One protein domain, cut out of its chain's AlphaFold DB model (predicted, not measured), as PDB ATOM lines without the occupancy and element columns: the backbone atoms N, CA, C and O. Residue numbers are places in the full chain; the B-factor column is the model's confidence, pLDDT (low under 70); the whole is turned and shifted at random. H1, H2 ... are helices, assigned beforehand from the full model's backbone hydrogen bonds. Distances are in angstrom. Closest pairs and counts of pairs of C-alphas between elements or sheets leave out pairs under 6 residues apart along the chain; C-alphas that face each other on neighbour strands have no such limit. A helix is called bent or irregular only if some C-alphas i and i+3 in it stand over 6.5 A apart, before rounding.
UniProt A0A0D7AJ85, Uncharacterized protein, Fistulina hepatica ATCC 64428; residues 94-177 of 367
ATOM      1  N   GLN A  94     -64.528  -8.956  35.787       91.94
ATOM      2  CA  GLN A  94     -64.001  -9.152  37.139       91.94
ATOM      3  C   GLN A  94     -65.063  -9.732  38.071       91.94
ATOM      4  O   GLN A  94     -64.750 -10.600  38.875       91.94
ATOM      5  N   VAL A  95     -66.302  -9.251  37.966       91.62
ATOM      6  CA  VAL A  95     -67.426  -9.719  38.782       91.62
ATOM      7  C   VAL A  95     -67.834 -11.120  38.348       91.62
ATOM      8  O   VAL A  95     -67.895 -12.006  39.193       91.62
ATOM      9  N   ALA A  96     -67.993 -11.345  37.041       89.81
ATOM     10  CA  ALA A  96     -68.359 -12.649  36.485       89.81
ATOM     11  C   ALA A  96     -67.347 -13.760  36.831       89.81
ATOM     12  O   ALA A  96     -67.733 -14.901  37.050       89.81
ATOM     13  N   MET A  97     -66.053 -13.428  36.932       89.38
ATOM     14  CA  MET A  97     -65.008 -14.375  37.348       89.38
ATOM     15  C   MET A  97     -64.807 -14.470  38.874       89.38
ATOM     16  O   MET A  97     -63.887 -15.156  39.319       89.38
ATOM     17  N   GLY A  98     -65.577 -13.745  39.696       93.12
ATOM     18  CA  GLY A  98     -65.370 -13.706  41.153       93.12
ATOM     19  C   GLY A  98     -64.041 -13.060  41.573       93.12
ATOM     20  O   GLY A  98     -63.491 -13.358  42.631       93.12
ATOM     21  N   LEU A  99     -63.490 -12.183  40.730       95.12
ATOM     22  CA  LEU A  99     -62.211 -11.494  40.929       95.12
ATOM     23  C   LEU A  99     -62.365 -10.030  41.371       95.12
ATOM     24  O   LEU A  99     -61.372  -9.301  41.444       95.12
ATOM     25  N   LYS A 100     -63.593  -9.580  41.653       93.50
ATOM     26  CA  LYS A 100     -63.867  -8.231  42.165       93.50
ATOM     27  C   LYS A 100     -63.201  -8.065  43.536       93.50
ATOM     28  O   LYS A 100     -63.439  -8.848  44.448       93.50
ATOM     29  N   GLY A 101     -62.376  -7.036  43.695       93.38
ATOM     30  CA  GLY A 101     -61.734  -6.727  44.970       93.38
ATOM     31  C   GLY A 101     -60.871  -5.473  44.897       93.38
ATOM     32  O   GLY A 101     -60.500  -5.021  43.813       93.38
ATOM     33  N   GLY A 102     -60.552  -4.899  46.059       94.94
ATOM     34  CA  GLY A 102     -59.656  -3.744  46.157       94.94
ATOM     35  C   GLY A 102     -58.237  -4.065  45.672       94.94
ATOM     36  O   GLY A 102     -57.837  -5.229  45.617       94.94
ATOM     37  N   LYS A 103     -57.440  -3.035  45.358       94.69
ATOM     38  CA  LYS A 103     -56.096  -3.184  44.756       94.69
ATOM     39  C   LYS A 103     -55.134  -4.074  45.557       94.69
ATOM     40  O   LYS A 103     -54.243  -4.673  44.966       94.69
ATOM     41  N   GLN A 104     -55.314  -4.164  46.876       95.25
ATOM     42  CA  GLN A 104     -54.482  -4.989  47.763       95.25
ATOM     43  C   GLN A 104     -55.025  -6.406  47.994       95.25
ATOM     44  O   GLN A 104     -54.402  -7.217  48.673       95.25
ATOM     45  N   THR A 105     -56.186  -6.731  47.434       96.38
ATOM     46  CA  THR A 105     -56.804  -8.042  47.626       96.38
ATOM     47  C   THR A 105     -56.206  -9.075  46.665       96.38
ATOM     48  O   THR A 105     -55.886  -8.784  45.508       96.38
ATOM     49  N   LYS A 106     -56.081 -10.328  47.125       94.81
ATOM     50  CA  LYS A 106     -55.613 -11.457  46.296       94.81
ATOM     51  C   LYS A 106     -56.401 -11.627  44.975       94.81
ATOM     52  O   LYS A 106     -55.754 -11.888  43.958       94.81
ATOM     53  N   PRO A 107     -57.744 -11.465  44.931       93.75
ATOM     54  CA  PRO A 107     -58.522 -11.562  43.692       93.75
ATOM     55  C   PRO A 107     -58.095 -10.545  42.624       93.75
ATOM     56  O   PRO A 107     -57.910 -10.915  41.463       93.75
ATOM     57  N   TYR A 108     -57.818  -9.297  43.019       93.50
ATOM     58  CA  TYR A 108     -57.328  -8.269  42.099       93.50
ATOM     59  C   TYR A 108     -55.950  -8.624  41.517       93.50
ATOM     60  O   TYR A 108     -55.715  -8.475  40.314       93.50
ATOM     61  N   GLY A 109     -55.053  -9.172  42.346       92.62
ATOM     62  CA  GLY A 109     -53.757  -9.690  41.895       92.62
ATOM     63  C   GLY A 109     -53.896 -10.801  40.845       92.62
ATOM     64  O   GLY A 109     -53.204 -10.779  39.826       92.62
ATOM     65  N   ARG A 110     -54.845 -11.732  41.034       92.19
ATOM     66  CA  ARG A 110     -55.154 -12.792  40.052       92.19
ATOM     67  C   ARG A 110     -55.676 -12.214  38.739       92.19
ATOM     68  O   ARG A 110     -55.192 -12.601  37.677       92.19
ATOM     69  N   TYR A 111     -56.595 -11.252  38.798       92.56
ATOM     70  CA  TYR A 111     -57.102 -10.573  37.605       92.56
ATOM     71  C   TYR A 111     -55.979  -9.894  36.810       92.56
ATOM     72  O   TYR A 111     -55.882 -10.059  35.593       92.56
ATOM     73  N   LYS A 112     -55.073  -9.184  37.493       93.56
ATOM     74  CA  LYS A 112     -53.909  -8.557  36.851       93.56
ATOM     75  C   LYS A 112     -52.961  -9.570  36.218       93.56
ATOM     76  O   LYS A 112     -52.471  -9.318  35.119       93.56
ATOM     77  N   ALA A 113     -52.741 -10.718  36.859       90.06
ATOM     78  CA  ALA A 113     -51.937 -11.792  36.286       90.06
ATOM     79  C   ALA A 113     -52.564 -12.363  35.001       90.06
ATOM     80  O   ALA A 113     -51.850 -12.606  34.030       90.06
ATOM     81  N   ILE A 114     -53.891 -12.525  34.960       87.06
ATOM     82  CA  ILE A 114     -54.616 -12.948  33.750       87.06
ATOM     83  C   ILE A 114     -54.468 -11.895  32.643       87.06
ATOM     84  O   ILE A 114     -54.070 -12.234  31.532       87.06
ATOM     85  N   GLN A 115     -54.689 -10.610  32.951       90.50
ATOM     86  CA  GLN A 115     -54.486  -9.521  31.985       90.50
ATOM     87  C   GLN A 115     -53.058  -9.503  31.419       90.50
ATOM     88  O   GLN A 115     -52.876  -9.289  30.223       90.50
ATOM     89  N   ALA A 116     -52.043  -9.716  32.263       89.00
ATOM     90  CA  ALA A 116     -50.650  -9.771  31.829       89.00
ATOM     91  C   ALA A 116     -50.403 -10.940  30.863       89.00
ATOM     92  O   ALA A 116     -49.819 -10.733  29.804       89.00
ATOM     93  N   LYS A 117     -50.929 -12.135  31.168       82.06
ATOM     94  CA  LYS A 117     -50.832 -13.302  30.278       82.06
ATOM     95  C   LYS A 117     -51.490 -13.057  28.920       82.06
ATOM     96  O   LYS A 117     -50.881 -13.359  27.901       82.06
ATOM     97  N   ILE A 118     -52.691 -12.474  28.899       84.06
ATOM     98  CA  ILE A 118     -53.387 -12.131  27.648       84.06
ATOM     99  C   ILE A 118     -52.536 -11.156  26.822       84.06
ATOM    100  O   ILE A 118     -52.336 -11.366  25.629       84.06
ATOM    101  N   LYS A 119     -51.964 -10.125  27.458       87.38
ATOM    102  CA  LYS A 119     -51.061  -9.181  26.781       87.38
ATOM    103  C   LYS A 119     -49.815  -9.860  26.214       87.38
ATOM    104  O   LYS A 119     -49.399  -9.512  25.114       87.38
ATOM    105  N   ASP A 120     -49.224 -10.808  26.934       82.94
ATOM    106  CA  ASP A 120     -48.052 -11.544  26.454       82.94
ATOM    107  C   ASP A 120     -48.390 -12.426  25.246       82.94
ATOM    108  O   ASP A 120     -47.607 -12.475  24.296       82.94
ATOM    109  N   VAL A 121     -49.566 -13.062  25.234       78.50
ATOM    110  CA  VAL A 121     -50.063 -13.826  24.076       78.50
ATOM    111  C   VAL A 121     -50.253 -12.913  22.866       78.50
ATOM    112  O   VAL A 121     -49.756 -13.232  21.785       78.50
ATOM    113  N   LEU A 122     -50.886 -11.748  23.046       82.38
ATOM    114  CA  LEU A 122     -51.071 -10.768  21.969       82.38
ATOM    115  C   LEU A 122     -49.730 -10.263  21.417       82.38
ATOM    116  O   LEU A 122     -49.518 -10.280  20.209       82.38
ATOM    117  N   LYS A 123     -48.762  -9.940  22.286       86.06
ATOM    118  CA  LYS A 123     -47.400  -9.571  21.856       86.06
ATOM    119  C   LYS A 123     -46.703 -10.686  21.079       86.06
ATOM    120  O   LYS A 123     -45.995 -10.418  20.113       86.06
ATOM    121  N   CYS A 124     -46.863 -11.940  21.507       79.62
ATOM    122  CA  CYS A 124     -46.291 -13.083  20.797       79.62
ATOM    123  C   CYS A 124     -46.929 -13.262  19.413       79.62
ATOM    124  O   CYS A 124     -46.222 -13.586  18.459       79.62
ATOM    125  N   ARG A 125     -48.237 -13.009  19.298       79.06
ATOM    126  CA  ARG A 125     -48.966 -13.012  18.026       79.06
ATOM    127  C   ARG A 125     -48.468 -11.913  17.085       79.06
ATOM    128  O   ARG A 125     -48.255 -12.184  15.907       79.06
ATOM    129  N   ASP A 126     -48.216 -10.712  17.598       85.00
ATOM    130  CA  ASP A 126     -47.670  -9.611  16.795       85.00
ATOM    131  C   ASP A 126     -46.237  -9.884  16.327       85.00
ATOM    132  O   ASP A 126     -45.881  -9.552  15.196       85.00
ATOM    133  N   ALA A 127     -45.430 -10.539  17.167       87.44
ATOM    134  CA  ALA A 127     -44.040 -10.872  16.862       87.44
ATOM    135  C   ALA A 127     -43.875 -12.022  15.852       87.44
ATOM    136  O   ALA A 127     -42.823 -12.127  15.223       87.44
ATOM    137  N   VAL A 128     -44.869 -12.903  15.701       85.19
ATOM    138  CA  VAL A 128     -44.810 -14.060  14.794       85.19
ATOM    139  C   VAL A 128     -45.951 -13.954  13.778       85.19
ATOM    140  O   VAL A 128     -47.050 -14.430  14.061       85.19
ATOM    141  N   PRO A 129     -45.717 -13.403  12.567       88.75
ATOM    142  CA  PRO A 129     -46.767 -13.155  11.572       88.75
ATOM    143  C   PRO A 129     -47.641 -14.375  11.258       88.75
ATOM    144  O   PRO A 129     -48.843 -14.248  11.051       88.75
ATOM    145  N   ARG A 130     -47.065 -15.584  11.312       80.69
ATOM    146  CA  ARG A 130     -47.790 -16.845  11.107       80.69
ATOM    147  C   ARG A 130     -48.901 -17.090  12.134       80.69
ATOM    148  O   ARG A 130     -49.841 -17.807  11.822       80.69
ATOM    149  N   LEU A 131     -48.803 -16.535  13.340       76.69
ATOM    150  CA  LEU A 131     -49.841 -16.651  14.368       76.69
ATOM    151  C   LEU A 131     -51.018 -15.695  14.125       76.69
ATOM    152  O   LEU A 131     -52.074 -15.906  14.706       76.69
ATOM    153  N   LYS A 132     -50.887 -14.679  13.257       80.69
ATOM    154  CA  LYS A 132     -51.979 -13.726  12.990       80.69
ATOM    155  C   LYS A 132     -53.185 -14.348  12.295       80.69
ATOM    156  O   LYS A 132     -54.280 -13.840  12.492       80.69
ATOM    157  N   ARG A 133     -52.973 -15.420  11.525       79.75
ATOM    158  CA  ARG A 133     -54.016 -16.125  10.761       79.75
ATOM    159  C   ARG A 133     -54.994 -16.921  11.625       79.75
ATOM    160  O   ARG A 133     -56.019 -17.347  11.119       79.75
ATOM    161  N   TYR A 134     -54.660 -17.146  12.892       67.62
ATOM    162  CA  TYR A 134     -55.525 -17.857  13.818       67.62
ATOM    163  C   TYR A 134     -56.149 -16.843  14.784       67.62
ATOM    164  O   TYR A 134     -55.627 -16.553  15.863       67.62
ATOM    165  N   GLU A 135     -57.240 -16.220  14.348       66.56
ATOM    166  CA  GLU A 135     -58.087 -15.403  15.213       66.56
ATOM    167  C   GLU A 135     -59.129 -16.298  15.878       66.56
ATOM    168  O   GLU A 135     -59.820 -17.044  15.200       66.56
ATOM    169  N   ASN A 136     -59.245 -16.217  17.206       63.19
ATOM    170  CA  ASN A 136     -60.272 -16.904  18.004       63.19
ATOM    171  C   ASN A 136     -60.219 -18.442  18.047       63.19
ATOM    172  O   ASN A 136     -61.135 -19.054  18.586       63.19
ATOM    173  N   ASP A 137     -59.146 -19.073  17.572       67.94
ATOM    174  CA  ASP A 137     -58.977 -20.522  17.695       67.94
ATOM    175  C   ASP A 137     -58.222 -20.878  18.993       67.94
ATOM    176  O   ASP A 137     -57.108 -20.385  19.227       67.94
ATOM    177  N   TRP A 138     -58.811 -21.749  19.826       67.56
ATOM    178  CA  TRP A 138     -58.203 -22.341  21.034       67.56
ATOM    179  C   TRP A 138     -56.787 -22.861  20.751       67.56
ATOM    180  O   TRP A 138     -55.876 -22.703  21.571       67.56
ATOM    181  N   ALA A 139     -56.572 -23.434  19.562       65.25
ATOM    182  CA  ALA A 139     -55.282 -23.990  19.168       65.25
ATOM    183  C   ALA A 139     -54.165 -22.928  19.151       65.25
ATOM    184  O   ALA A 139     -53.008 -23.216  19.469       65.25
ATOM    185  N   THR A 140     -54.508 -21.675  18.845       64.00
ATOM    186  CA  THR A 140     -53.570 -20.543  18.845       64.00
ATOM    187  C   THR A 140     -53.097 -20.193  20.238       64.00
ATOM    188  O   THR A 140     -51.932 -19.835  20.421       64.00
ATOM    189  N   GLU A 141     -53.991 -20.282  21.224       69.69
ATOM    190  CA  GLU A 141     -53.660 -19.976  22.608       69.69
ATOM    191  C   GLU A 141     -52.633 -20.983  23.135       69.69
ATOM    192  O   GLU A 141     -51.624 -20.581  23.716       69.69
ATOM    193  N   GLU A 142     -52.823 -22.275  22.859       77.62
ATOM    194  CA  GLU A 142     -51.854 -23.314  23.228       77.62
ATOM    195  C   GLU A 142     -50.530 -23.188  22.466       77.62
ATOM    196  O   GLU A 142     -49.457 -23.262  23.074       77.62
ATOM    197  N   LEU A 143     -50.559 -22.893  21.162       71.94
ATOM    198  CA  LEU A 143     -49.332 -22.638  20.398       71.94
ATOM    199  C   LEU A 143     -48.569 -21.414  20.923       71.94
ATOM    200  O   LEU A 143     -47.341 -21.458  21.037       71.94
ATOM    201  N   ALA A 144     -49.270 -20.339  21.287       73.62
ATOM    202  CA  ALA A 144     -48.665 -19.147  21.869       73.62
ATOM    203  C   ALA A 144     -48.118 -19.412  23.282       73.62
ATOM    204  O   ALA A 144     -46.994 -19.000  23.585       73.62
ATOM    205  N   LYS A 145     -48.849 -20.151  24.132       81.56
ATOM    206  CA  LYS A 145     -48.376 -20.597  25.455       81.56
ATOM    207  C   LYS A 145     -47.105 -21.428  25.333       81.56
ATOM    208  O   LYS A 145     -46.129 -21.165  26.040       81.56
ATOM    209  N   GLN A 146     -47.087 -22.392  24.417       83.38
ATOM    210  CA  GLN A 146     -45.929 -23.245  24.189       83.38
ATOM    211  C   GLN A 146     -44.744 -22.446  23.629       83.38
ATOM    212  O   GLN A 146     -43.616 -22.621  24.090       83.38
ATOM    213  N   ALA A 147     -44.982 -21.512  22.702       77.00
ATOM    214  CA  ALA A 147     -43.948 -20.613  22.188       77.00
ATOM    215  C   ALA A 147     -43.350 -19.730  23.297       77.00
ATOM    216  O   ALA A 147     -42.126 -19.631  23.416       77.00
ATOM    217  N   ALA A 148     -44.189 -19.150  24.159       78.75
ATOM    218  CA  ALA A 148     -43.748 -18.371  25.313       78.75
ATOM    219  C   ALA A 148     -42.961 -19.224  26.325       78.75
ATOM    220  O   ALA A 148     -41.924 -18.785  26.829       78.75
ATOM    221  N   LYS A 149     -43.396 -20.465  26.588       86.19
ATOM    222  CA  LYS A 149     -42.690 -21.428  27.449       86.19
ATOM    223  C   LYS A 149     -41.311 -21.780  26.889       86.19
ATOM    224  O   LYS A 149     -40.324 -21.737  27.624       86.19
ATOM    225  N   ASN A 150     -41.230 -22.057  25.589       86.12
ATOM    226  CA  ASN A 150     -39.974 -22.345  24.900       86.12
ATOM    227  C   ASN A 150     -39.031 -21.139  24.941       86.12
ATOM    228  O   ASN A 150     -37.878 -21.288  25.330       86.12
ATOM    229  N   ARG A 151     -39.528 -19.934  24.634       82.75
ATOM    230  CA  ARG A 151     -38.734 -18.698  24.681       82.75
ATOM    231  C   ARG A 151     -38.181 -18.434  26.078       82.75
ATOM    232  O   ARG A 151     -37.002 -18.124  26.211       82.75
ATOM    233  N   ARG A 152     -39.001 -18.620  27.118       82.62
ATOM    234  CA  ARG A 152     -38.567 -18.495  28.514       82.62
ATOM    235  C   ARG A 152     -37.475 -19.511  28.858       82.62
ATOM    236  O   ARG A 152     -36.472 -19.140  29.454       82.62
ATOM    237  N   SER A 153     -37.637 -20.768  28.443       80.88
ATOM    238  CA  SER A 153     -36.609 -21.801  28.628       80.88
ATOM    239  C   SER A 153     -35.291 -21.431  27.941       80.88
ATOM    240  O   SER A 153     -34.234 -21.569  28.551       80.88
ATOM    241  N   THR A 154     -35.343 -20.920  26.707       83.69
ATOM    242  CA  THR A 154     -34.152 -20.469  25.976       83.69
ATOM    243  C   THR A 154     -33.481 -19.281  26.663       83.69
ATOM    244  O   THR A 154     -32.271 -19.305  26.849       83.69
ATOM    245  N   MET A 155     -34.246 -18.285  27.118       82.69
ATOM    246  CA  MET A 155     -33.691 -17.125  27.829       82.69
ATOM    247  C   MET A 155     -33.005 -17.511  29.146       82.69
ATOM    248  O   MET A 155     -31.954 -16.960  29.461       82.69
ATOM    249  N   TYR A 156     -33.528 -18.499  29.884       80.75
ATOM    250  CA  TYR A 156     -32.833 -19.031  31.062       80.75
ATOM    251  C   TYR A 156     -31.511 -19.718  30.710       80.75
ATOM    252  O   TYR A 156     -30.531 -19.561  31.433       80.75
ATOM    253  N   LYS A 157     -31.466 -20.461  29.597       75.38
ATOM    254  CA  LYS A 157     -30.234 -21.115  29.124       75.38
ATOM    255  C   LYS A 157     -29.181 -20.102  28.679       75.38
ATOM    256  O   LYS A 157     -28.008 -20.294  28.971       75.38
ATOM    257  N   ASN A 158     -29.608 -19.029  28.018       82.00
ATOM    258  CA  ASN A 158     -28.724 -17.970  27.536       82.00
ATOM    259  C   ASN A 158     -28.264 -17.012  28.648       82.00
ATOM    260  O   ASN A 158     -27.298 -16.283  28.456       82.00
ATOM    261  N   GLY A 159     -28.942 -17.005  29.802       83.00
ATOM    262  CA  GLY A 159     -28.691 -16.038  30.874       83.00
ATOM    263  C   GLY A 159     -29.302 -14.655  30.621       83.00
ATOM    264  O   GLY A 159     -28.973 -13.714  31.334       83.00
ATOM    265  N   ASP A 160     -30.200 -14.533  29.637       86.06
ATOM    266  CA  ASP A 160     -30.872 -13.273  29.285       86.06
ATOM    267  C   ASP A 160     -31.958 -12.879  30.301       86.06
ATOM    268  O   ASP A 160     -32.360 -11.717  30.370       86.06
ATOM    269  N   LEU A 161     -32.482 -13.851  31.059       85.75
ATOM    270  CA  LEU A 161     -33.489 -13.620  32.092       85.75
ATOM    271  C   LEU A 161     -32.881 -13.822  33.477       85.75
ATOM    272  O   LEU A 161     -32.383 -14.907  33.783       85.75
ATOM    273  N   ASP A 162     -32.993 -12.793  34.311       88.12
ATOM    274  CA  ASP A 162     -32.551 -12.848  35.697       88.12
ATOM    275  C   ASP A 162     -33.448 -13.817  36.481       88.12
ATOM    276  O   ASP A 162     -34.680 -13.687  36.508       88.12
ATOM    277  N   VAL A 163     -32.842 -14.864  37.039       85.94
ATOM    278  CA  VAL A 163     -33.551 -15.882  37.817       85.94
ATOM    279  C   VAL A 163     -33.589 -15.376  39.254       85.94
ATOM    280  O   VAL A 163     -32.522 -15.162  39.818       85.94
ATOM    281  N   PRO A 164     -34.772 -15.199  39.876       90.44
ATOM    282  CA  PRO A 164     -34.842 -14.797  41.276       90.44
ATOM    283  C   PRO A 164     -33.985 -15.713  42.144       90.44
ATOM    284  O   PRO A 164     -34.020 -16.928  41.950       90.44
ATOM    285  N   GLU A 165     -33.283 -15.142  43.122       90.75
ATOM    286  CA  GLU A 165     -32.201 -15.829  43.834       90.75
ATOM    287  C   GLU A 165     -32.636 -17.175  44.444       90.75
ATOM    288  O   GLU A 165     -31.962 -18.196  44.314       90.75
ATOM    289  N   LYS A 166     -33.870 -17.216  44.964       94.75
ATOM    290  CA  LYS A 166     -34.515 -18.427  45.497       94.75
ATOM    291  C   LYS A 166     -34.636 -19.599  44.512       94.75
ATOM    292  O   LYS A 166     -34.933 -20.706  44.941       94.75
ATOM    293  N   TYR A 167     -34.456 -19.379  43.210       88.06
ATOM    294  CA  TYR A 167     -34.564 -20.389  42.154       88.06
ATOM    295  C   TYR A 167     -33.235 -20.677  41.437       88.06
ATOM    296  O   TYR A 167     -33.254 -21.388  40.430       88.06
ATOM    297  N   HIS A 168     -32.087 -20.187  41.927       89.19
ATOM    298  CA  HIS A 168     -30.781 -20.505  41.321       89.19
ATOM    299  C   HIS A 168     -30.540 -22.011  41.198       89.19
ATOM    300  O   HIS A 168     -30.153 -22.486  40.132       89.19
ATOM    301  N   HIS A 169     -30.915 -22.778  42.221       88.56
ATOM    302  CA  HIS A 169     -30.797 -24.236  42.214       88.56
ATOM    303  C   HIS A 169     -31.536 -24.903  41.034       88.56
ATOM    304  O   HIS A 169     -31.084 -25.925  40.522       88.56
ATOM    305  N   LEU A 170     -32.645 -24.328  40.537       81.69
ATOM    306  CA  LEU A 170     -33.350 -24.847  39.354       81.69
ATOM    307  C   LEU A 170     -32.559 -24.607  38.067       81.69
ATOM    308  O   LEU A 170     -32.601 -25.445  37.164       81.69
ATOM    309  N   ARG A 171     -31.837 -23.484  37.977       81.56
ATOM    310  CA  ARG A 171     -30.927 -23.198  36.863       81.56
ATOM    311  C   ARG A 171     -29.761 -24.182  36.880       81.56
ATOM    312  O   ARG A 171     -29.488 -24.792  35.850       81.56
ATOM    313  N   ASP A 172     -29.152 -24.395  38.039       84.00
ATOM    314  CA  ASP A 172     -28.020 -25.313  38.188       84.00
ATOM    315  C   ASP A 172     -28.436 -26.757  37.886       84.00
ATOM    316  O   ASP A 172     -27.755 -27.460  37.139       84.00
ATOM    317  N   ASN A 173     -29.612 -27.185  38.355       82.69
ATOM    318  CA  ASN A 173     -30.175 -28.496  38.025       82.69
ATOM    319  C   ASN A 173     -30.516 -28.626  36.535       82.69
ATOM    320  O   ASN A 173     -30.298 -29.684  35.942       82.69
ATOM    321  N   ALA A 174     -31.028 -27.567  35.901       74.25
ATOM    322  CA  ALA A 174     -31.295 -27.563  34.465       74.25
ATOM    323  C   ALA A 174     -30.006 -27.597  33.626       74.25
ATOM    324  O   ALA A 174     -30.010 -28.219  32.566       74.25
ATOM    325  N   MET A 175     -28.920 -26.970  34.092       78.06
ATOM    326  CA  MET A 175     -27.598 -27.032  33.455       78.06
ATOM    327  C   MET A 175     -26.931 -28.399  33.642       78.06
ATOM    328  O   MET A 175     -26.330 -28.912  32.702       78.06
ATOM    329  N   LYS A 176     -27.072 -29.017  34.822       83.75
ATOM    330  CA  LYS A 176     -26.556 -30.368  35.112       83.75
ATOM    331  C   LYS A 176     -27.315 -31.460  34.354       83.75
ATOM    332  O   LYS A 176     -26.737 -32.476  33.969       83.75
ATOM    333  N   ARG A 177     -28.617 -31.273  34.110       79.62
ATOM    334  CA  ARG A 177     -29.420 -32.208  33.314       79.62
ATOM    335  C   ARG A 177     -29.006 -32.136  31.848       79.62
ATOM    336  O   ARG A 177     -29.332 -31.186  31.152       79.62
TER     337      ARG A 177
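This is residues 94 to 177 of the 367 residues of an uncharacterized protein of Fistulina hepatica ATCC 64428 (UniProt A0A0D7AJ85). The domain is a loose, open frame of three helices: the long helices H1 and H2 meet as an L, the last part of H1 packing on the first half of H2, and the short helix H3 follows at the other end of H2, away from H1. Residues 164 to 170, of which 165 to 170 belong to H3, stick out, and residues 94 to 105, with no named element, precede H1. The printed part has 84 residues with three named helices, in the order H1, H2, H3, and no named strand; the class is all helix. The whole is loose, with a radius of gyration of the C-alphas of 16.4 A, and flat, spanning 46 by 38 by 18 A.

H1, the longest helix, comprises residues 106 to 127 and is 31.6 A long; C-alpha 106 is at (-55.613, -11.457, 46.296). H2, residues 138 to 158, is 30.5 A long and begins with C-alpha 138 at (-58.203, -22.341, 21.034). H3, residues 165 to 176, measures 17.9 A and ends with C-alpha 176 at (-26.556, -30.368, 35.112). H3 is irregular: C-alphas 166 and 169 are 7.6 A apart.

H1 touches H2 with residues 121 to 125 alone, and H2 touches H1 with residues 141 to 148 alone. Their closest C-alphas, of Val 121 and Ala 144, are 5.9 A apart, and their lines are about perpendicular at 89 degrees. H2 and H3 are close but not clearly touching, with the closest C-alphas, of Tyr 156 and Arg 171, 7.4 A apart. Their lines are about perpendicular at 88 degrees. H1 and H3 are apart. In H1 and H2 every O i to N i+4 pair is within hydrogen-bond range; in H3, 5 of 8 are.

The C-alphas farthest apart, of Val 95 and Lys 176, are 45.9 A apart. The printed part has no cut, and both links between helices are short. Mean pLDDT of the printed part is 83.9; residues 134 to 141 are under 70.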